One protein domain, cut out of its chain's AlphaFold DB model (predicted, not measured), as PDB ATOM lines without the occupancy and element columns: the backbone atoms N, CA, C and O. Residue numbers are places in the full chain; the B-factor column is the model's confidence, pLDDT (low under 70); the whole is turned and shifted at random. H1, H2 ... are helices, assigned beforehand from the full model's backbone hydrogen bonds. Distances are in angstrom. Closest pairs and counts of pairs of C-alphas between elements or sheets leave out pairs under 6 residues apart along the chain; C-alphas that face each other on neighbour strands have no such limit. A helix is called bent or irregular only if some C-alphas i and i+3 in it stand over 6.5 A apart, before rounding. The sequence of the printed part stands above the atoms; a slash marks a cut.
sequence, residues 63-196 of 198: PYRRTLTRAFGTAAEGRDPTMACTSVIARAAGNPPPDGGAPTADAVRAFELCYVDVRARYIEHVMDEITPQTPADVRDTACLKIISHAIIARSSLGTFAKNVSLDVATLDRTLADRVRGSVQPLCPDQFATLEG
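Overview. This is residues 63 to 196 of the 198 residues of an uncharacterized protein of Chiayiivirga flava (UniProt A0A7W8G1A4). A rod-shaped bundle of helices lies mostly along one long axis: the long helix H4 and the bent helix H3 run side by side in opposite ways as its core. The hairpin of H1 and H2 packs on one side of this core, and H5 with the short H6 packs on another; the links H2 to H3 and H3 to H4 lie at the two far ends. The printed part has 134 residues with six named helices, H1 to H6 in chain order, and no named strand; the class is all helix. The whole is compact, with a radius of gyration of the C-alphas of 15.0 A and spans of 54 by 26 by 19 A.

Arrangement. H4, residues 136 to 164, is the longest helix, irregular, with a kink of 43 degrees near residue 157. H3, residues 105 to 128, was assigned as one helix by its hydrogen bonds but is bent, C-alphas 115 and 118 being 6.7 A apart; its arms H3a, residues 105 to 115, and H3b, residues 118 to 128, stand at 25 degrees. H3b and H4 form a hairpin and touch, with residues 142 to 146 alone of H4, closest at the C-alphas of Ile 123 and Ile 146, 6.1 A, at a shallow tilt of 4 degrees. H2, residues 82 to 93, touches H3a, closest at the C-alphas of Ala 92 and Ala 107, 4.3 A. H1, residues 63 to 76, forms a hairpin with H2 and touches H3b with residues 71 to 76 alone, at the C-alphas of Ala 75 and Tyr 122, 4.4 A. H5, residues 168 to 183, is irregular and touches H3b, closest at the C-alphas of Ala 120 and Val 179, 6.0 A. H6, residues 188 to 194, only just irregular with C-alphas 189 and 192 6.52 A apart, touches H5 at the C-alphas of Ala 176 and Leu 194, 5.5 A. H1 and H4 are apart. In H3a and H3b every O i to N i+4 pair is within hydrogen-bond range; H1 has 9 of 10, H2 6 of 8, H4 19 of 25, H5 10 of 12, and H6 0 of 3, with 3 of 4 O i to N i+3 pairs.

Along the chain. H4 is 40.3 A long, from C-alpha 136 at (-108.250, -33.184, -77.117) to C-alpha 164 at (-82.710, -64.345, -77.631). H1 begins at C-alpha 63, (-72.952, -54.735, -86.763), and is 20.4 A long; H5 is 20.0 A.

Size, cuts and confidence. The C-alphas farthest apart are those of Gly 100 and Gln 133, 54.6 A. The printed part has no cut; H2 to H3 is a long link. Mean pLDDT of the printed part is 91.8, with residues 100 to 101 under 70.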
ATOM      1  N   PRO A  63     -71.673 -54.599 -86.062       85.38
ATOM      2  CA  PRO A  63     -72.952 -54.735 -86.763       85.38
ATOM      3  C   PRO A  63     -74.139 -54.179 -85.952       85.38
ATOM      4  O   PRO A  63     -75.067 -53.612 -86.541       85.38
ATOM      5  N   TYR A  64     -74.122 -54.299 -84.619       90.50
ATOM      6  CA  TYR A  64     -75.206 -53.815 -83.760       90.50
ATOM      7  C   TYR A  64     -75.162 -52.307 -83.597       90.50
ATOM      8  O   TYR A  64     -76.177 -51.651 -83.811       90.50
ATOM      9  N   ARG A  65     -73.981 -51.749 -83.298       92.00
ATOM     10  CA  ARG A  65     -73.822 -50.307 -83.068       92.00
ATOM     11  C   ARG A  65     -74.391 -49.489 -84.226       92.00
ATOM     12  O   ARG A  65     -75.256 -48.651 -84.019       92.00
ATOM     13  N   ARG A  66     -74.005 -49.818 -85.459       90.56
ATOM     14  CA  ARG A  66     -74.468 -49.136 -86.678       90.56
ATOM     15  C   ARG A  66     -75.983 -49.186 -86.877       90.56
ATOM     16  O   ARG A  66     -76.596 -48.182 -87.237       90.56
ATOM     17  N   THR A  67     -76.587 -50.359 -86.693       92.44
ATOM     18  CA  THR A  67     -78.035 -50.531 -86.894       92.44
ATOM     19  C   THR A  67     -78.839 -49.860 -85.781       92.44
ATOM     20  O   THR A  67     -79.850 -49.223 -86.075       92.44
ATOM     21  N   LEU A  68     -78.339 -49.889 -84.543       94.75
ATOM     22  CA  LEU A  68     -78.908 -49.154 -83.414       94.75
ATOM     23  C   LEU A  68     -78.793 -47.638 -83.588       94.75
ATOM     24  O   LEU A  68     -79.790 -46.953 -83.401       94.75
ATOM     25  N   THR A  69     -77.642 -47.104 -84.014       94.06
ATOM     26  CA  THR A  69     -77.486 -45.665 -84.297       94.06
ATOM     27  C   THR A  69     -78.544 -45.186 -85.288       94.06
ATOM     28  O   THR A  69     -79.199 -44.175 -85.046       94.06
ATOM     29  N   ARG A  70     -78.786 -45.944 -86.365       93.94
ATOM     30  CA  ARG A  70     -79.848 -45.625 -87.329       93.94
ATOM     31  C   ARG A  70     -81.243 -45.673 -86.699       93.94
ATOM     32  O   ARG A  70     -82.068 -44.811 -86.997       93.94
ATOM     33  N   ALA A  71     -81.521 -46.678 -85.870       96.06
ATOM     34  CA  ALA A  71     -82.818 -46.833 -85.219       96.06
ATOM     35  C   ALA A  71     -83.102 -45.682 -84.240       96.06
ATOM     36  O   ALA A  71     -84.172 -45.080 -84.302       96.06
ATOM     37  N   PHE A  72     -82.113 -45.297 -83.430       95.69
ATOM     38  CA  PHE A  72     -82.195 -44.120 -82.568       95.69
ATOM     39  C   PHE A  72     -82.326 -42.816 -83.352       95.69
ATOM     40  O   PHE A  72     -83.140 -41.985 -82.972       95.69
ATOM     41  N   GLY A  73     -81.574 -42.636 -84.443       94.94
ATOM     42  CA  GLY A  73     -81.722 -41.462 -85.309       94.94
ATOM     43  C   GLY A  73     -83.139 -41.354 -85.878       94.94
ATOM     44  O   GLY A  73     -83.770 -40.310 -85.781       94.94
ATOM     45  N   THR A  74     -83.692 -42.474 -86.357       95.69
ATOM     46  CA  THR A  74     -85.080 -42.544 -86.850       95.69
ATOM     47  C   THR A  74     -86.081 -42.144 -85.760       95.69
ATOM     48  O   THR A  74     -86.957 -41.319 -86.009       95.69
ATOM     49  N   ALA A  75     -85.921 -42.677 -84.544       95.62
ATOM     50  CA  ALA A  75     -86.767 -42.338 -83.401       95.62
ATOM     51  C   ALA A  75     -86.632 -40.865 -82.972       95.62
ATOM     52  O   ALA A  75     -87.631 -40.230 -82.647       95.62
ATOM     53  N   ALA A  76     -85.415 -40.309 -82.993       92.50
ATOM     54  CA  ALA A  76     -85.140 -38.920 -82.621       92.50
ATOM     55  C   ALA A  76     -85.759 -37.904 -83.594       92.50
ATOM     56  O   ALA A  76     -86.075 -36.789 -83.189       92.50
ATOM     57  N   GLU A  77     -85.965 -38.301 -84.850       93.69
ATOM     58  CA  GLU A  77     -86.681 -37.532 -85.873       93.69
ATOM     59  C   GLU A  77     -88.215 -37.687 -85.788       93.69
ATOM     60  O   GLU A  77     -88.922 -37.240 -86.690       93.69
ATOM     61  N   GLY A  78     -88.747 -38.383 -84.774       92.06
ATOM     62  CA  GLY A  78     -90.191 -38.606 -84.622       92.06
ATOM     63  C   GLY A  78     -90.789 -39.590 -85.630       92.06
ATOM     64  O   GLY A  78     -92.014 -39.665 -85.788       92.06
ATOM     65  N   ARG A  79     -89.942 -40.354 -86.330       94.88
ATOM     66  CA  ARG A  79     -90.355 -41.391 -87.282       94.88
ATOM     67  C   ARG A  79     -90.412 -42.749 -86.592       94.88
ATOM     68  O   ARG A  79     -89.579 -43.054 -85.743       94.88
ATOM     69  N   ASP A  80     -91.375 -43.582 -86.988       93.19
ATOM     70  CA  ASP A  80     -91.537 -44.922 -86.415       93.19
ATOM     71  C   ASP A  80     -90.271 -45.777 -86.665       93.19
ATOM     72  O   ASP A  80     -89.923 -46.047 -87.824       93.19
ATOM     73  N   PRO A  81     -89.570 -46.228 -85.607       95.06
ATOM     74  CA  PRO A  81     -88.312 -46.946 -85.744       95.06
ATOM     75  C   PRO A  81     -88.480 -48.445 -86.035       95.06
ATOM     76  O   PRO A  81     -87.470 -49.138 -86.145       95.06
ATOM     77  N   THR A  82     -89.702 -48.973 -86.178       92.56
ATOM     78  CA  THR A  82     -89.974 -50.421 -86.300       92.56
ATOM     79  C   THR A  82     -89.111 -51.079 -87.373       92.56
ATOM     80  O   THR A  82     -88.405 -52.042 -87.086       92.56
ATOM     81  N   MET A  83     -89.074 -50.521 -88.586       90.69
ATOM     82  CA  MET A  83     -88.278 -51.085 -89.686       90.69
ATOM     83  C   MET A  83     -86.766 -51.004 -89.441       90.69
ATOM     84  O   MET A  83     -86.021 -51.905 -89.838       90.69
ATOM     85  N   ALA A  84     -86.298 -49.944 -88.777       93.44
ATOM     86  CA  ALA A  84     -84.898 -49.841 -88.380       93.44
ATOM     87  C   ALA A  84     -84.561 -50.900 -87.315       93.44
ATOM     88  O   ALA A  84     -83.529 -51.568 -87.421       93.44
ATOM     89  N   CYS A  85     -85.471 -51.137 -86.368       95.06
ATOM     90  CA  CYS A  85     -85.324 -52.168 -85.350       95.06
ATOM     91  C   CYS A  85     -85.404 -53.593 -85.881       95.06
ATOM     92  O   CYS A  85     -84.667 -54.449 -85.393       95.06
ATOM     93  N   THR A  86     -86.176 -53.854 -86.936       92.19
ATOM     94  CA  THR A  86     -86.166 -55.159 -87.610       92.19
ATOM     95  C   THR A  86     -84.754 -55.549 -88.054       92.19
ATOM     96  O   THR A  86     -84.379 -56.711 -87.946       92.19
ATOM     97  N   SER A  87     -83.923 -54.591 -88.485       90.38
ATOM     98  CA  SER A  87     -82.533 -54.872 -88.884       90.38
ATOM     99  C   SER A  87     -81.628 -55.237 -87.703       90.38
ATOM    100  O   SER A  87     -80.736 -56.072 -87.855       90.38
ATOM    101  N   VAL A  88     -81.842 -54.622 -86.535       91.94
ATOM    102  CA  VAL A  88     -81.126 -54.962 -85.292       91.94
ATOM    103  C   VAL A  88     -81.539 -56.360 -84.835       91.94
ATOM    104  O   VAL A  88     -80.689 -57.209 -84.577       91.94
ATOM    105  N   ILE A  89     -82.846 -56.623 -84.810       91.50
ATOM    106  CA  ILE A  89     -83.416 -57.882 -84.332       91.50
ATOM    107  C   ILE A  89     -83.080 -59.043 -85.260       91.50
ATOM    108  O   ILE A  89     -82.699 -60.097 -84.772       91.50
ATOM    109  N   ALA A  90     -83.110 -58.859 -86.580       88.69
ATOM    110  CA  ALA A  90     -82.680 -59.897 -87.516       88.69
ATOM    111  C   ALA A  90     -81.222 -60.327 -87.272       88.69
ATOM    112  O   ALA A  90     -80.895 -61.499 -87.423       88.69
ATOM    113  N   ARG A  91     -80.355 -59.394 -86.853       88.75
ATOM    114  CA  ARG A  91     -78.961 -59.696 -86.491       88.75
ATOM    115  C   ARG A  91     -78.843 -60.355 -85.119       88.75
ATOM    116  O   ARG A  91     -78.041 -61.264 -84.971       88.75
ATOM    117  N   ALA A  92     -79.620 -59.889 -84.142       89.25
ATOM    118  CA  ALA A  92     -79.559 -60.363 -82.760       89.25
ATOM    119  C   ALA A  92     -80.206 -61.742 -82.574       89.25
ATOM    120  O   ALA A  92     -79.664 -62.611 -81.901       89.25
ATOM    121  N   ALA A  93     -81.376 -61.927 -83.174       88.38
ATOM    122  CA  ALA A  93     -82.267 -63.050 -82.937       88.38
ATOM    123  C   ALA A  93     -82.304 -64.056 -84.095       88.38
ATOM    124  O   ALA A  93     -82.682 -65.208 -83.880       88.38
ATOM    125  N   GLY A  94     -81.925 -63.639 -85.308       80.25
ATOM    126  CA  GLY A  94     -81.974 -64.475 -86.508       80.25
ATOM    127  C   GLY A  94     -83.393 -64.842 -86.964       80.25
ATOM    128  O   GLY A  94     -84.363 -64.801 -86.205       80.25
ATOM    129  N   ASN A  95     -83.508 -65.219 -88.239       74.75
ATOM    130  CA  ASN A  95     -84.649 -65.966 -88.766       74.75
ATOM    131  C   ASN A  95     -84.191 -66.853 -89.948       74.75
ATOM    132  O   ASN A  95     -84.013 -66.313 -91.045       74.75
ATOM    133  N   PRO A  96     -83.967 -68.171 -89.761       71.44
ATOM    134  CA  PRO A  96     -84.201 -68.966 -88.545       71.44
ATOM    135  C   PRO A  96     -83.293 -68.563 -87.362       71.44
ATOM    136  O   PRO A  96     -82.313 -67.843 -87.572       71.44
ATOM    137  N   PRO A  97     -83.618 -68.979 -86.119       75.19
ATOM    138  CA  PRO A  97     -82.734 -68.772 -84.973       75.19
ATOM    139  C   PRO A  97     -81.327 -69.324 -85.268       75.19
ATOM    140  O   PRO A  97     -81.228 -70.342 -85.955       75.19
ATOM    141  N   PRO A  98     -80.247 -68.691 -84.777       71.75
ATOM    142  CA  PRO A  98     -78.892 -69.195 -84.982       71.75
ATOM    143  C   PRO A  98     -78.721 -70.603 -84.383       71.75
ATOM    144  O   PRO A  98     -79.187 -70.876 -83.277       71.75
ATOM    145  N   ASP A  99     -78.054 -71.496 -85.118       73.81
ATOM    146  CA  ASP A  99     -77.910 -72.902 -84.732       73.81
ATOM    147  C   ASP A  99     -77.090 -73.080 -83.439       73.81
ATOM    148  O   ASP A  99     -75.965 -72.594 -83.315       73.81
ATOM    149  N   GLY A 100     -77.639 -73.855 -82.495       61.41
ATOM    150  CA  GLY A 100     -76.881 -74.582 -81.466       61.41
ATOM    151  C   GLY A 100     -76.195 -73.779 -80.352       61.41
ATOM    152  O   GLY A 100     -75.432 -74.374 -79.592       61.41
ATOM    153  N   GLY A 101     -76.451 -72.478 -80.208       68.25
ATOM    154  CA  GLY A 101     -75.821 -71.640 -79.181       68.25
ATOM    155  C   GLY A 101     -76.813 -70.815 -78.368       68.25
ATOM    156  O   GLY A 101     -77.834 -70.365 -78.884       68.25
ATOM    157  N   ALA A 102     -76.498 -70.580 -77.091       80.19
ATOM    158  CA  ALA A 102     -77.163 -69.531 -76.326       80.19
ATOM    159  C   ALA A 102     -76.897 -68.164 -76.994       80.19
ATOM    160  O   ALA A 102     -75.788 -67.943 -77.496       80.19
ATOM    161  N   PRO A 103     -77.875 -67.242 -77.009       87.50
ATOM    162  CA  PRO A 103     -77.677 -65.908 -77.561       87.50
ATOM    163  C   PRO A 103     -76.531 -65.197 -76.832       87.50
ATOM    164  O   PRO A 103     -76.383 -65.309 -75.614       87.50
ATOM    165  N   THR A 104     -75.704 -64.459 -77.573       90.94
ATOM    166  CA  THR A 104     -74.619 -63.687 -76.957       90.94
ATOM    167  C   THR A 104     -75.195 -62.531 -76.139       90.94
ATOM    168  O   THR A 104     -76.244 -61.984 -76.481       90.94
ATOM    169  N   ALA A 105     -74.488 -62.108 -75.085       92.38
ATOM    170  CA  ALA A 105     -74.902 -60.957 -74.279       92.38
ATOM    171  C   ALA A 105     -75.111 -59.693 -75.136       92.38
ATOM    172  O   ALA A 105     -76.072 -58.958 -74.928       92.38
ATOM    173  N   ASP A 106     -74.273 -59.489 -76.158       93.06
ATOM    174  CA  ASP A 106     -74.409 -58.373 -77.100       93.06
ATOM    175  C   ASP A 106     -75.681 -58.461 -77.949       93.06
ATOM    176  O   ASP A 106     -76.313 -57.440 -78.208       93.06
ATOM    177  N   ALA A 107     -76.076 -59.664 -78.380       92.88
ATOM    178  CA  ALA A 107     -77.308 -59.876 -79.137       92.88
ATOM    179  C   ALA A 107     -78.541 -59.591 -78.274       92.88
ATOM    180  O   ALA A 107     -79.427 -58.842 -78.691       92.88
ATOM    181  N   VAL A 108     -78.563 -60.130 -77.050       94.94
ATOM    182  CA  VAL A 108     -79.616 -59.852 -76.062       94.94
ATOM    183  C   VAL A 108     -79.708 -58.346 -75.821       94.94
ATOM    184  O   VAL A 108     -80.776 -57.756 -75.977       94.94
ATOM    185  N   ARG A 109     -78.572 -57.691 -75.557       95.94
ATOM    186  CA  ARG A 109     -78.527 -56.254 -75.289       95.94
ATOM    187  C   ARG A 109     -78.970 -55.414 -76.486       95.94
ATOM    188  O   ARG A 109     -79.682 -54.430 -76.311       95.94
ATOM    189  N   ALA A 110     -78.567 -55.780 -77.701       95.38
ATOM    190  CA  ALA A 110     -78.990 -55.084 -78.912       95.38
ATOM    191  C   ALA A 110     -80.502 -55.214 -79.149       95.38
ATOM    192  O   ALA A 110     -81.146 -54.243 -79.551       95.38
ATOM    193  N   PHE A 111     -81.073 -56.390 -78.864       96.31
ATOM    194  CA  PHE A 111     -82.515 -56.603 -78.918       96.31
ATOM    195  C   PHE A 111     -83.244 -55.698 -77.920       96.31
ATOM    196  O   PHE A 111     -84.152 -54.969 -78.316       96.31
ATOM    197  N   GLU A 112     -82.826 -55.705 -76.650       96.56
ATOM    198  CA  GLU A 112     -83.413 -54.870 -75.593       96.56
ATOM    199  C   GLU A 112     -83.376 -53.387 -75.951       96.56
ATOM    200  O   GLU A 112     -84.409 -52.726 -75.896       96.56
ATOM    201  N   LEU A 113     -82.221 -52.877 -76.395       96.94
ATOM    202  CA  LEU A 113     -82.076 -51.472 -76.785       96.94
ATOM    203  C   LEU A 113     -83.060 -51.084 -77.887       96.94
ATOM    204  O   LEU A 113     -83.616 -49.989 -77.858       96.94
ATOM    205  N   CYS A 114     -83.301 -51.961 -78.861       96.06
ATOM    206  CA  CYS A 114     -84.260 -51.646 -79.912       96.06
ATOM    207  C   CYS A 114     -85.709 -51.769 -79.448       96.06
ATOM    208  O   CYS A 114     -86.542 -50.931 -79.785       96.06
ATOM    209  N   TYR A 115     -86.025 -52.809 -78.677       95.94
ATOM    210  CA  TYR A 115     -87.389 -53.052 -78.223       95.94
ATOM    211  C   TYR A 115     -87.840 -52.038 -77.159       95.94
ATOM    212  O   TYR A 115     -89.017 -51.674 -77.123       95.94
ATOM    213  N   VAL A 116     -86.918 -51.585 -76.310       96.06
ATOM    214  CA  VAL A 116     -87.182 -50.702 -75.172       96.06
ATOM    215  C   VAL A 116     -86.679 -49.293 -75.463       96.06
ATOM    216  O   VAL A 116     -87.490 -48.397 -75.661       96.06
ATOM    217  N   ASP A 117     -85.364 -49.069 -75.510       96.69
ATOM    218  CA  ASP A 117     -84.795 -47.715 -75.499       96.69
ATOM    219  C   ASP A 117     -85.125 -46.894 -76.758       96.69
ATOM    220  O   ASP A 117     -85.536 -45.739 -76.653       96.69
ATOM    221  N   VAL A 118     -84.991 -47.479 -77.952       97.00
ATOM    222  CA  VAL A 118     -85.317 -46.802 -79.220       97.00
ATOM    223  C   VAL A 118     -86.808 -46.468 -79.290       97.00
ATOM    224  O   VAL A 118     -87.192 -45.382 -79.724       97.00
ATOM    225  N   ARG A 119     -87.662 -47.395 -78.850       95.44
ATOM    226  CA  ARG A 119     -89.115 -47.196 -78.846       95.44
ATOM    227  C   ARG A 119     -89.539 -46.173 -77.805       95.44
ATOM    228  O   ARG A 119     -90.366 -45.324 -78.119       95.44
ATOM    229  N   ALA A 120     -88.935 -46.194 -76.620       96.44
ATOM    230  CA  ALA A 120     -89.132 -45.164 -75.610       96.44
ATOM    231  C   ALA A 120     -88.775 -43.785 -76.166       96.44
ATOM    232  O   ALA A 120     -89.589 -42.878 -76.072       96.44
ATOM    233  N   ARG A 121     -87.637 -43.659 -76.862       96.38
ATOM    234  CA  ARG A 121     -87.224 -42.397 -77.488       96.38
ATOM    235  C   ARG A 121     -88.244 -41.871 -78.501       96.38
ATOM    236  O   ARG A 121     -88.512 -40.674 -78.524       96.38
ATOM    237  N   TYR A 122     -88.808 -42.750 -79.330       96.75
ATOM    238  CA  TYR A 122     -89.864 -42.382 -80.278       96.75
ATOM    239  C   TYR A 122     -91.151 -41.954 -79.559       96.75
ATOM    240  O   TYR A 122     -91.743 -40.939 -79.916       96.75
ATOM    241  N   ILE A 123     -91.574 -42.702 -78.536       96.06
ATOM    242  CA  ILE A 123     -92.761 -42.376 -77.736       96.06
ATOM    243  C   ILE A 123     -92.581 -41.026 -77.042       96.06
ATOM    244  O   ILE A 123     -93.462 -40.183 -77.140       96.06
ATOM    245  N   GLU A 124     -91.442 -40.806 -76.389       95.50
ATOM    246  CA  GLU A 124     -91.084 -39.534 -75.756       95.50
ATOM    247  C   GLU A 124     -91.158 -38.383 -76.761       95.50
ATOM    248  O   GLU A 124     -91.831 -37.402 -76.482       95.50
ATOM    249  N   HIS A 125     -90.588 -38.542 -77.960       95.69
ATOM    250  CA  HIS A 125     -90.679 -37.523 -79.008       95.69
ATOM    251  C   HIS A 125     -92.132 -37.198 -79.382       95.69
ATOM    252  O   HIS A 125     -92.491 -36.033 -79.484       95.69
ATOM    253  N   VAL A 126     -92.983 -38.213 -79.576       95.38
ATOM    254  CA  VAL A 126     -94.410 -37.992 -79.877       95.38
ATOM    255  C   VAL A 126     -95.122 -37.297 -78.711       95.38
ATOM    256  O   VAL A 126     -95.991 -36.460 -78.938       95.38
ATOM    257  N   MET A 127     -94.765 -37.626 -77.467       95.25
ATOM    258  CA  MET A 127     -95.343 -36.986 -76.285       95.25
ATOM    259  C   MET A 127     -94.859 -35.544 -76.096       95.25
ATOM    260  O   MET A 127     -95.637 -34.724 -75.623       95.25
ATOM    261  N   ASP A 128     -93.632 -35.215 -76.501       94.88
ATOM    262  CA  ASP A 128     -93.079 -33.855 -76.426       94.88
ATOM    263  C   ASP A 128     -93.838 -32.862 -77.333       94.88
ATOM    264  O   ASP A 128     -93.799 -31.652 -77.107       94.88
ATOM    265  N   GLU A 129     -94.571 -33.355 -78.340       93.25
ATOM    266  CA  GLU A 129     -95.421 -32.536 -79.218       93.25
ATOM    267  C   GLU A 129     -96.751 -32.119 -78.562       93.25
ATOM    268  O   GLU A 129     -97.474 -31.274 -79.101       93.25
ATOM    269  N   ILE A 130     -97.106 -32.702 -77.411       94.94
ATOM    270  CA  ILE A 130     -98.400 -32.487 -76.761       94.94
ATOM    271  C   ILE A 130     -98.262 -32.090 -75.288       94.94
ATOM    272  O   ILE A 130     -97.353 -32.479 -74.566       94.94
ATOM    273  N   THR A 131     -99.214 -31.290 -74.820       92.94
ATOM    274  CA  THR A 131     -99.281 -30.769 -73.450       92.94
ATOM    275  C   THR A 131    -100.696 -30.955 -72.897       92.94
ATOM    276  O   THR A 131    -101.627 -31.231 -73.662       92.94
ATOM    277  N   PRO A 132    -100.927 -30.755 -71.586       89.81
ATOM    278  CA  PRO A 132    -102.282 -30.760 -71.035       89.81
ATOM    279  C   PRO A 132    -103.222 -29.727 -71.683       89.81
ATOM    280  O   PRO A 132    -104.436 -29.909 -71.660       89.81
ATOM    281  N   GLN A 133    -102.672 -28.656 -72.266       93.94
ATOM    282  CA  GLN A 133    -103.417 -27.588 -72.939       93.94
ATOM    283  C   GLN A 133    -103.666 -27.866 -74.430       93.94
ATOM    284  O   GLN A 133    -104.449 -27.152 -75.057       93.94
ATOM    285  N   THR A 134    -103.022 -28.885 -75.008       95.88
ATOM    286  CA  THR A 134    -103.244 -29.298 -76.399       95.88
ATOM    287  C   THR A 134    -104.708 -29.729 -76.599       95.88
ATOM    288  O   THR A 134    -105.256 -30.415 -75.725       95.88
ATOM    289  N   PRO A 135    -105.353 -29.364 -77.731       96.50
ATOM    290  CA  PRO A 135    -106.699 -29.823 -78.068       96.50
ATOM    291  C   PRO A 135    -106.854 -31.344 -77.941       96.50
ATOM    292  O   PRO A 135    -105.927 -32.104 -78.236       96.50
ATOM    293  N   ALA A 136    -108.023 -31.784 -77.471       93.88
ATOM    294  CA  ALA A 136    -108.250 -33.184 -77.117       93.88
ATOM    295  C   ALA A 136    -108.085 -34.133 -78.314       93.88
ATOM    296  O   ALA A 136    -107.434 -35.158 -78.181       93.88
ATOM    297  N   ASP A 137    -108.580 -33.757 -79.489       95.31
ATOM    298  CA  ASP A 137    -108.469 -34.522 -80.735       95.31
ATOM    299  C   ASP A 137    -107.012 -34.729 -81.187       95.31
ATOM    300  O   ASP A 137    -106.626 -35.820 -81.623       95.31
ATOM    301  N   VAL A 138    -106.175 -33.700 -81.032       95.19
ATOM    302  CA  VAL A 138    -104.739 -33.772 -81.331       95.19
ATOM    303  C   VAL A 138    -104.030 -34.686 -80.330       95.19
ATOM    304  O   VAL A 138    -103.242 -35.547 -80.726       95.19
ATOM    305  N   ARG A 139    -104.346 -34.550 -79.035       95.44
ATOM    306  CA  ARG A 139    -103.799 -35.419 -77.985       95.44
ATOM    307  C   ARG A 139    -104.208 -36.878 -78.195       95.44
ATOM    308  O   ARG A 139    -103.349 -37.752 -78.150       95.44
ATOM    309  N   ASP A 140    -105.475 -37.139 -78.499       94.19
ATOM    310  CA  ASP A 140    -105.992 -38.485 -78.750       94.19
ATOM    311  C   ASP A 140    -105.301 -39.127 -79.960       94.19
ATOM    312  O   ASP A 140    -104.936 -40.303 -79.920       94.19
ATOM    313  N   THR A 141    -105.032 -38.343 -81.009       95.69
ATOM    314  CA  THR A 141    -104.267 -38.797 -82.178       95.69
ATOM    315  C   THR A 141    -102.843 -39.217 -81.795       95.69
ATOM    316  O   THR A 141    -102.384 -40.283 -82.215       95.69
ATOM    317  N   ALA A 142    -102.152 -38.434 -80.961       95.19
ATOM    318  CA  ALA A 142    -100.823 -38.783 -80.454       95.19
ATOM    319  C   ALA A 142    -100.857 -40.052 -79.577       95.19
ATOM    320  O   ALA A 142    -100.059 -40.972 -79.783       95.19
ATOM    321  N   CYS A 143    -101.835 -40.165 -78.672       95.56
ATOM    322  CA  CYS A 143    -102.023 -41.352 -77.834       95.56
ATOM    323  C   CYS A 143    -102.291 -42.618 -78.677       95.56
ATOM    324  O   CYS A 143    -101.715 -43.680 -78.425       95.56
ATOM    325  N   LEU A 144    -103.126 -42.517 -79.719       93.94
ATOM    326  CA  LEU A 144    -103.407 -43.617 -80.649       93.94
ATOM    327  C   LEU A 144    -102.184 -44.003 -81.485       93.94
ATOM    328  O   LEU A 144    -101.959 -45.196 -81.715       93.94
ATOM    329  N   LYS A 145    -101.376 -43.027 -81.917       94.25
ATOM    330  CA  LYS A 145    -100.114 -43.261 -82.638       94.25
ATOM    331  C   LYS A 145     -99.160 -44.119 -81.802       94.25
ATOM    332  O   LYS A 145     -98.597 -45.084 -82.319       94.25
ATOM    333  N   ILE A 146     -99.040 -43.829 -80.505       94.38
ATOM    334  CA  ILE A 146     -98.189 -44.584 -79.573       94.38
ATOM    335  C   ILE A 146     -98.698 -46.012 -79.356       94.38
ATOM    336  O   ILE A 146     -97.905 -46.952 -79.437       94.38
ATOM    337  N   ILE A 147    -100.003 -46.212 -79.136       92.75
ATOM    338  CA  ILE A 147    -100.547 -47.574 -78.993       92.75
ATOM    339  C   ILE A 147    -100.366 -48.375 -80.277       92.75
ATOM    340  O   ILE A 147     -99.943 -49.527 -80.226       92.75
ATOM    341  N   SER A 148    -100.694 -47.780 -81.424       92.44
ATOM    342  CA  SER A 148    -100.604 -48.462 -82.716       92.44
ATOM    343  C   SER A 148     -99.173 -48.923 -82.967       92.44
ATOM    344  O   SER A 148     -98.946 -50.091 -83.281       92.44
ATOM    345  N   HIS A 149     -98.200 -48.042 -82.714       92.88
ATOM    346  CA  HIS A 149     -96.788 -48.396 -82.735       92.88
ATOM    347  C   HIS A 149     -96.473 -49.551 -81.775       92.88
ATOM    348  O   HIS A 149     -95.776 -50.495 -82.143       92.88
ATOM    349  N   ALA A 150     -97.004 -49.519 -80.549       91.94
ATOM    350  CA  ALA A 150     -96.727 -50.557 -79.570       91.94
ATOM    351  C   ALA A 150     -97.255 -51.941 -79.957       91.94
ATOM    352  O   ALA A 150     -96.530 -52.927 -79.820       91.94
ATOM    353  N   ILE A 151     -98.470 -52.001 -80.500       91.69
ATOM    354  CA  ILE A 151     -99.076 -53.234 -81.006       91.69
ATOM    355  C   ILE A 151     -98.265 -53.781 -82.187       91.69
ATOM    356  O   ILE A 151     -97.897 -54.956 -82.182       91.69
ATOM    357  N   ILE A 152     -97.935 -52.929 -83.165       90.94
ATOM    358  CA  ILE A 152     -97.174 -53.321 -84.362       90.94
ATOM    359  C   ILE A 152     -95.778 -53.815 -83.980       90.94
ATOM    360  O   ILE A 152     -95.308 -54.828 -84.502       90.94
ATOM    361  N   ALA A 153     -95.103 -53.129 -83.061       89.31
ATOM    362  CA  ALA A 153     -93.791 -53.540 -82.591       89.31
ATOM    363  C   ALA A 153     -93.861 -54.868 -81.824       89.31
ATOM    364  O   ALA A 153     -93.044 -55.749 -82.076       89.31
ATOM    365  N   ARG A 154     -94.864 -55.075 -80.960       91.88
ATOM    366  CA  ARG A 154     -95.059 -56.359 -80.270       91.88
ATOM    367  C   ARG A 154     -95.249 -57.507 -81.265       91.88
ATOM    368  O   ARG A 154     -94.582 -58.532 -81.139       91.88
ATOM    369  N   SER A 155     -96.101 -57.336 -82.278       90.56
ATOM    370  CA  SER A 155     -96.357 -58.380 -83.281       90.56
ATOM    371  C   SER A 155     -95.168 -58.624 -84.213       90.56
ATOM    372  O   SER A 155     -94.907 -59.760 -84.600       90.56
ATOM    373  N   SER A 156     -94.442 -57.569 -84.586       89.00
ATOM    374  CA  SER A 156     -93.371 -57.657 -85.587       89.00
ATOM    375  C   SER A 156     -92.026 -58.028 -84.975       89.00
ATOM    376  O   SER A 156     -91.268 -58.791 -85.562       89.00
ATOM    377  N   LEU A 157     -91.720 -57.482 -83.801       90.94
ATOM    378  CA  LEU A 157     -90.424 -57.601 -83.138       90.94
ATOM    379  C   LEU A 157     -90.477 -58.617 -81.991       90.94
ATOM    380  O   LEU A 157     -89.562 -59.422 -81.835       90.94
ATOM    381  N   GLY A 158     -91.566 -58.621 -81.215       89.81
ATOM    382  CA  GLY A 158     -91.726 -59.492 -80.045       89.81
ATOM    383  C   GLY A 158     -91.738 -60.985 -80.385       89.81
ATOM    384  O   GLY A 158     -91.295 -61.804 -79.585       89.81
ATOM    385  N   THR A 159     -92.134 -61.357 -81.604       90.88
ATOM    386  CA  THR A 159     -92.101 -62.751 -82.087       90.88
ATOM    387  C   THR A 159     -90.693 -63.356 -82.116       90.88
ATOM    388  O   THR A 159     -90.554 -64.579 -82.020       90.88
ATOM    389  N   PHE A 160     -89.655 -62.515 -82.178       92.81
ATOM    390  CA  PHE A 160     -88.250 -62.920 -82.169       92.81
ATOM    391  C   PHE A 160     -87.622 -62.945 -80.768       92.81
ATOM    392  O   PHE A 160     -86.527 -63.482 -80.616       92.81
ATOM    393  N   ALA A 161     -88.296 -62.422 -79.736       93.06
ATOM    394  CA  ALA A 161     -87.736 -62.311 -78.381       93.06
ATOM    395  C   ALA A 161     -87.305 -63.671 -77.811       93.06
ATOM    396  O   ALA A 161     -86.238 -63.799 -77.212       93.06
ATOM    397  N   LYS A 162     -88.075 -64.729 -78.098       91.50
ATOM    398  CA  LYS A 162     -87.743 -66.099 -77.682       91.50
ATOM    399  C   LYS A 162     -86.407 -66.602 -78.245       91.50
ATOM    400  O   LYS A 162     -85.740 -67.384 -77.580       91.50
ATOM    401  N   ASN A 163     -85.990 -66.146 -79.431       91.56
ATOM    402  CA  ASN A 163     -84.728 -66.578 -80.043       91.56
ATOM    403  C   ASN A 163     -83.514 -66.014 -79.287       91.56
ATOM    404  O   ASN A 163     -82.426 -66.572 -79.367       91.56
ATOM    405  N   VAL A 164     -83.710 -64.928 -78.534       92.44
ATOM    406  CA  VAL A 164     -82.710 -64.345 -77.631       92.44
ATOM    407  C   VAL A 164     -83.042 -64.592 -76.157       92.44
ATOM    408  O   VAL A 164     -82.488 -63.938 -75.284       92.44
ATOM    409  N   SER A 165     -83.909 -65.571 -75.866       92.31
ATOM    410  CA  SER A 165     -84.310 -65.945 -74.499       92.31
ATOM    411  C   SER A 165     -84.898 -64.790 -73.674       92.31
ATOM    412  O   SER A 165     -84.763 -64.767 -72.453       92.31
ATOM    413  N   LEU A 166     -85.563 -63.836 -74.333       94.31
ATOM    414  CA  LEU A 166     -86.253 -62.719 -73.689       94.31
ATOM    415  C   LEU A 166     -87.763 -62.967 -73.612       94.31
ATOM    416  O   LEU A 166     -88.367 -63.552 -74.514       94.31
ATOM    417  N   ASP A 167     -88.374 -62.465 -72.541       94.62
ATOM    418  CA  ASP A 167     -89.821 -62.463 -72.333       94.62
ATOM    419  C   ASP A 167     -90.433 -61.126 -72.781       94.62
ATOM    420  O   ASP A 167     -90.079 -60.059 -72.274       94.62
ATOM    421  N   VAL A 168     -91.385 -61.188 -73.715       94.50
ATOM    422  CA  VAL A 168     -92.050 -60.002 -74.279       94.50
ATOM    423  C   VAL A 168     -92.799 -59.219 -73.202       94.50
ATOM    424  O   VAL A 168     -92.739 -57.993 -73.201       94.50
ATOM    425  N   ALA A 169     -93.448 -59.897 -72.250       94.38
ATOM    426  CA  ALA A 169     -94.188 -59.217 -71.187       94.38
ATOM    427  C   ALA A 169     -93.256 -58.414 -70.261       94.38
ATOM    428  O   ALA A 169     -93.604 -57.340 -69.772       94.38
ATOM    429  N   THR A 170     -92.043 -58.906 -70.025       95.44
ATOM    430  CA  THR A 170     -91.008 -58.186 -69.274       95.44
ATOM    431  C   THR A 170     -90.461 -56.993 -70.055       95.44
ATOM    432  O   THR A 170     -90.296 -55.917 -69.475       95.44
ATOM    433  N   LEU A 171     -90.251 -57.135 -71.364       95.44
ATOM    434  CA  LEU A 171     -89.829 -56.022 -72.217       95.44
ATOM    435  C   LEU A 171     -90.894 -54.919 -72.301       95.44
ATOM    436  O   LEU A 171     -90.559 -53.740 -72.208       95.44
ATOM    437  N   ASP A 172     -92.169 -55.290 -72.419       95.31
ATOM    438  CA  ASP A 172     -93.293 -54.351 -72.443       95.31
ATOM    439  C   ASP A 172     -93.421 -53.575 -71.130       95.31
ATOM    440  O   ASP A 172     -93.540 -52.352 -71.152       95.31
ATOM    441  N   ARG A 173     -93.303 -54.251 -69.979       95.56
ATOM    442  CA  ARG A 173     -93.273 -53.574 -68.671       95.56
ATOM    443  C   ARG A 173     -92.089 -52.622 -68.548       95.56
ATOM    444  O   ARG A 173     -92.277 -51.488 -68.127       95.56
ATOM    445  N   THR A 174     -90.901 -53.045 -68.979       96.31
ATOM    446  CA  THR A 174     -89.702 -52.190 -68.970       96.31
ATOM    447  C   THR A 174     -89.896 -50.941 -69.833       96.31
ATOM    448  O   THR A 174     -89.542 -49.836 -69.420       96.31
ATOM    449  N   LEU A 175     -90.492 -51.092 -71.020       95.56
ATOM    450  CA  LEU A 175     -90.845 -49.967 -71.882       95.56
ATOM    451  C   LEU A 175     -91.870 -49.046 -71.209       95.56
ATOM    452  O   LEU A 175     -91.659 -47.836 -71.173       95.56
ATOM    453  N   ALA A 176     -92.953 -49.607 -70.670       95.69
ATOM    454  CA  ALA A 176     -94.009 -48.849 -70.008       95.69
ATOM    455  C   ALA A 176     -93.469 -48.059 -68.807       95.69
ATOM    456  O   ALA A 176     -93.729 -46.863 -68.704       95.69
ATOM    457  N   ASP A 177     -92.660 -48.687 -67.950       96.69
ATOM    458  CA  ASP A 177     -92.013 -48.034 -66.808       96.69
ATOM    459  C   ASP A 177     -91.156 -46.842 -67.250       96.69
ATOM    460  O   ASP A 177     -91.209 -45.781 -66.626       96.69
ATOM    461  N   ARG A 178     -90.414 -46.985 -68.355       96.44
ATOM    462  CA  ARG A 178     -89.553 -45.925 -68.887       96.44
ATOM    463  C   ARG A 178     -90.333 -44.711 -69.383       96.44
ATOM    464  O   ARG A 178     -89.930 -43.586 -69.115       96.44
ATOM    465  N   VAL A 179     -91.450 -44.931 -70.075       96.19
ATOM    466  CA  VAL A 179     -92.259 -43.844 -70.658       96.19
ATOM    467  C   VAL A 179     -93.406 -43.390 -69.754       96.19
ATOM    468  O   VAL A 179     -94.166 -42.496 -70.131       96.19
ATOM    469  N   ARG A 180     -93.548 -43.975 -68.554       95.81
ATOM    470  CA  ARG A 180     -94.653 -43.705 -67.621       95.81
ATOM    471  C   ARG A 180     -94.837 -42.218 -67.357       95.81
ATOM    472  O   ARG A 180     -95.954 -41.722 -67.462       95.81
ATOM    473  N   GLY A 181     -93.747 -41.517 -67.045       95.12
ATOM    474  CA  GLY A 181     -93.784 -40.092 -66.703       95.12
ATOM    475  C   GLY A 181     -94.329 -39.208 -67.827       95.12
ATOM    476  O   GLY A 181     -95.031 -38.243 -67.541       95.12
ATOM    477  N   SER A 182     -94.059 -39.562 -69.085       93.81
ATOM    478  CA  SER A 182     -94.499 -38.789 -70.250       93.81
ATOM    479  C   SER A 182     -95.901 -39.188 -70.709       93.81
ATOM    480  O   SER A 182     -96.709 -38.330 -71.044       93.81
ATOM    481  N   VAL A 183     -96.212 -40.489 -70.711       95.56
ATOM    482  CA  VAL A 183     -97.454 -41.009 -71.304       95.56
ATOM    483  C   VAL A 183     -98.615 -41.013 -70.313       95.56
ATOM    484  O   VAL A 183     -99.708 -40.578 -70.665       95.56
ATOM    485  N   GLN A 184     -98.419 -41.488 -69.079       94.69
ATOM    486  CA  GLN A 184     -99.521 -41.709 -68.132       94.69
ATOM    487  C   GLN A 184    -100.342 -40.440 -67.818       94.69
ATOM    488  O   GLN A 184    -101.567 -40.549 -67.756       94.69
ATOM    489  N   PRO A 185     -99.744 -39.240 -67.661       93.88
ATOM    490  CA  PRO A 185    -100.513 -38.023 -67.383       93.88
ATOM    491  C   PRO A 185    -101.391 -37.548 -68.550       93.88
ATOM    492  O   PRO A 185    -102.350 -36.812 -68.328       93.88
ATOM    493  N   LEU A 186    -101.050 -37.926 -69.785       94.62
ATOM    494  CA  LEU A 186    -101.670 -37.406 -71.008       94.62
ATOM    495  C   LEU A 186    -102.543 -38.448 -71.725       94.62
ATOM    496  O   LEU A 186    -103.513 -38.076 -72.380       94.62
ATOM    497  N   CYS A 187    -102.221 -39.734 -71.575       94.44
ATOM    498  CA  CYS A 187    -102.867 -40.868 -72.237       94.44
ATOM    499  C   CYS A 187    -103.179 -42.016 -71.242       94.44
ATOM    500  O   CYS A 187    -102.699 -43.143 -71.431       94.44
ATOM    501  N   PRO A 188    -103.929 -41.773 -70.148       91.31
ATOM    502  CA  PRO A 188    -104.096 -42.752 -69.067       91.31
ATOM    503  C   PRO A 188    -104.803 -44.041 -69.514       91.31
ATOM    504  O   PRO A 188    -104.358 -45.134 -69.164       91.31
ATOM    505  N   ASP A 189    -105.849 -43.937 -70.339       88.38
ATOM    506  CA  ASP A 189    -106.625 -45.097 -70.810       88.38
ATOM    507  C   ASP A 189    -105.810 -46.003 -71.742       88.38
ATOM    508  O   ASP A 189    -106.038 -47.212 -71.857       88.38
ATOM    509  N   GLN A 190    -104.853 -45.398 -72.436       87.38
ATOM    510  CA  GLN A 190    -104.009 -46.025 -73.437       87.38
ATOM    511  C   GLN A 190    -102.777 -46.687 -72.811       87.38
ATOM    512  O   GLN A 190    -102.298 -47.700 -73.331       87.38
ATOM    513  N   PHE A 191    -102.301 -46.168 -71.675       90.12
ATOM    514  CA  PHE A 191    -101.093 -46.633 -70.999       90.12
ATOM    515  C   PHE A 191    -101.150 -48.121 -70.609       90.12
ATOM    516  O   PHE A 191    -100.173 -48.839 -70.808       90.12
ATOM    517  N   ALA A 192    -102.314 -48.636 -70.193       85.88
ATOM    518  CA  ALA A 192    -102.496 -50.063 -69.883       85.88
ATOM    519  C   ALA A 192    -102.158 -51.000 -71.068       85.88
ATOM    520  O   ALA A 192    -101.750 -52.147 -70.887       85.88
ATOM    521  N   THR A 193    -102.286 -50.515 -72.309       85.12
ATOM    522  CA  THR A 193    -101.925 -51.294 -73.508       85.12
ATOM    523  C   THR A 193    -100.404 -51.425 -73.664       85.12
ATOM    524  O   THR A 193     -99.915 -52.467 -74.121       85.12
ATOM    525  N   LEU A 194     -99.647 -50.398 -73.251       85.75
ATOM    526  CA  LEU A 194     -98.180 -50.433 -73.229       85.75
ATOM    527  C   LEU A 194     -97.664 -51.465 -72.227       85.75
ATOM    528  O   LEU A 194     -96.690 -52.147 -72.517       85.75
ATOM    529  N   GLU A 195     -98.364 -51.648 -71.107       86.19
ATOM    530  CA  GLU A 195     -98.035 -52.655 -70.089       86.19
ATOM    531  C   GLU A 195     -98.304 -54.104 -70.540       86.19
ATOM    532  O   GLU A 195     -98.006 -55.044 -69.805       86.19
ATOM    533  N   GLY A 196     -98.870 -54.309 -71.736       76.00
ATOM    534  CA  GLY A 196     -99.182 -55.643 -72.257       76.00
ATOM    535  C   GLY A 196    -100.477 -56.249 -71.722       76.00
ATOM    536  O   GLY A 196    -100.672 -57.454 -71.841       76.00
TER     537      GLY A 196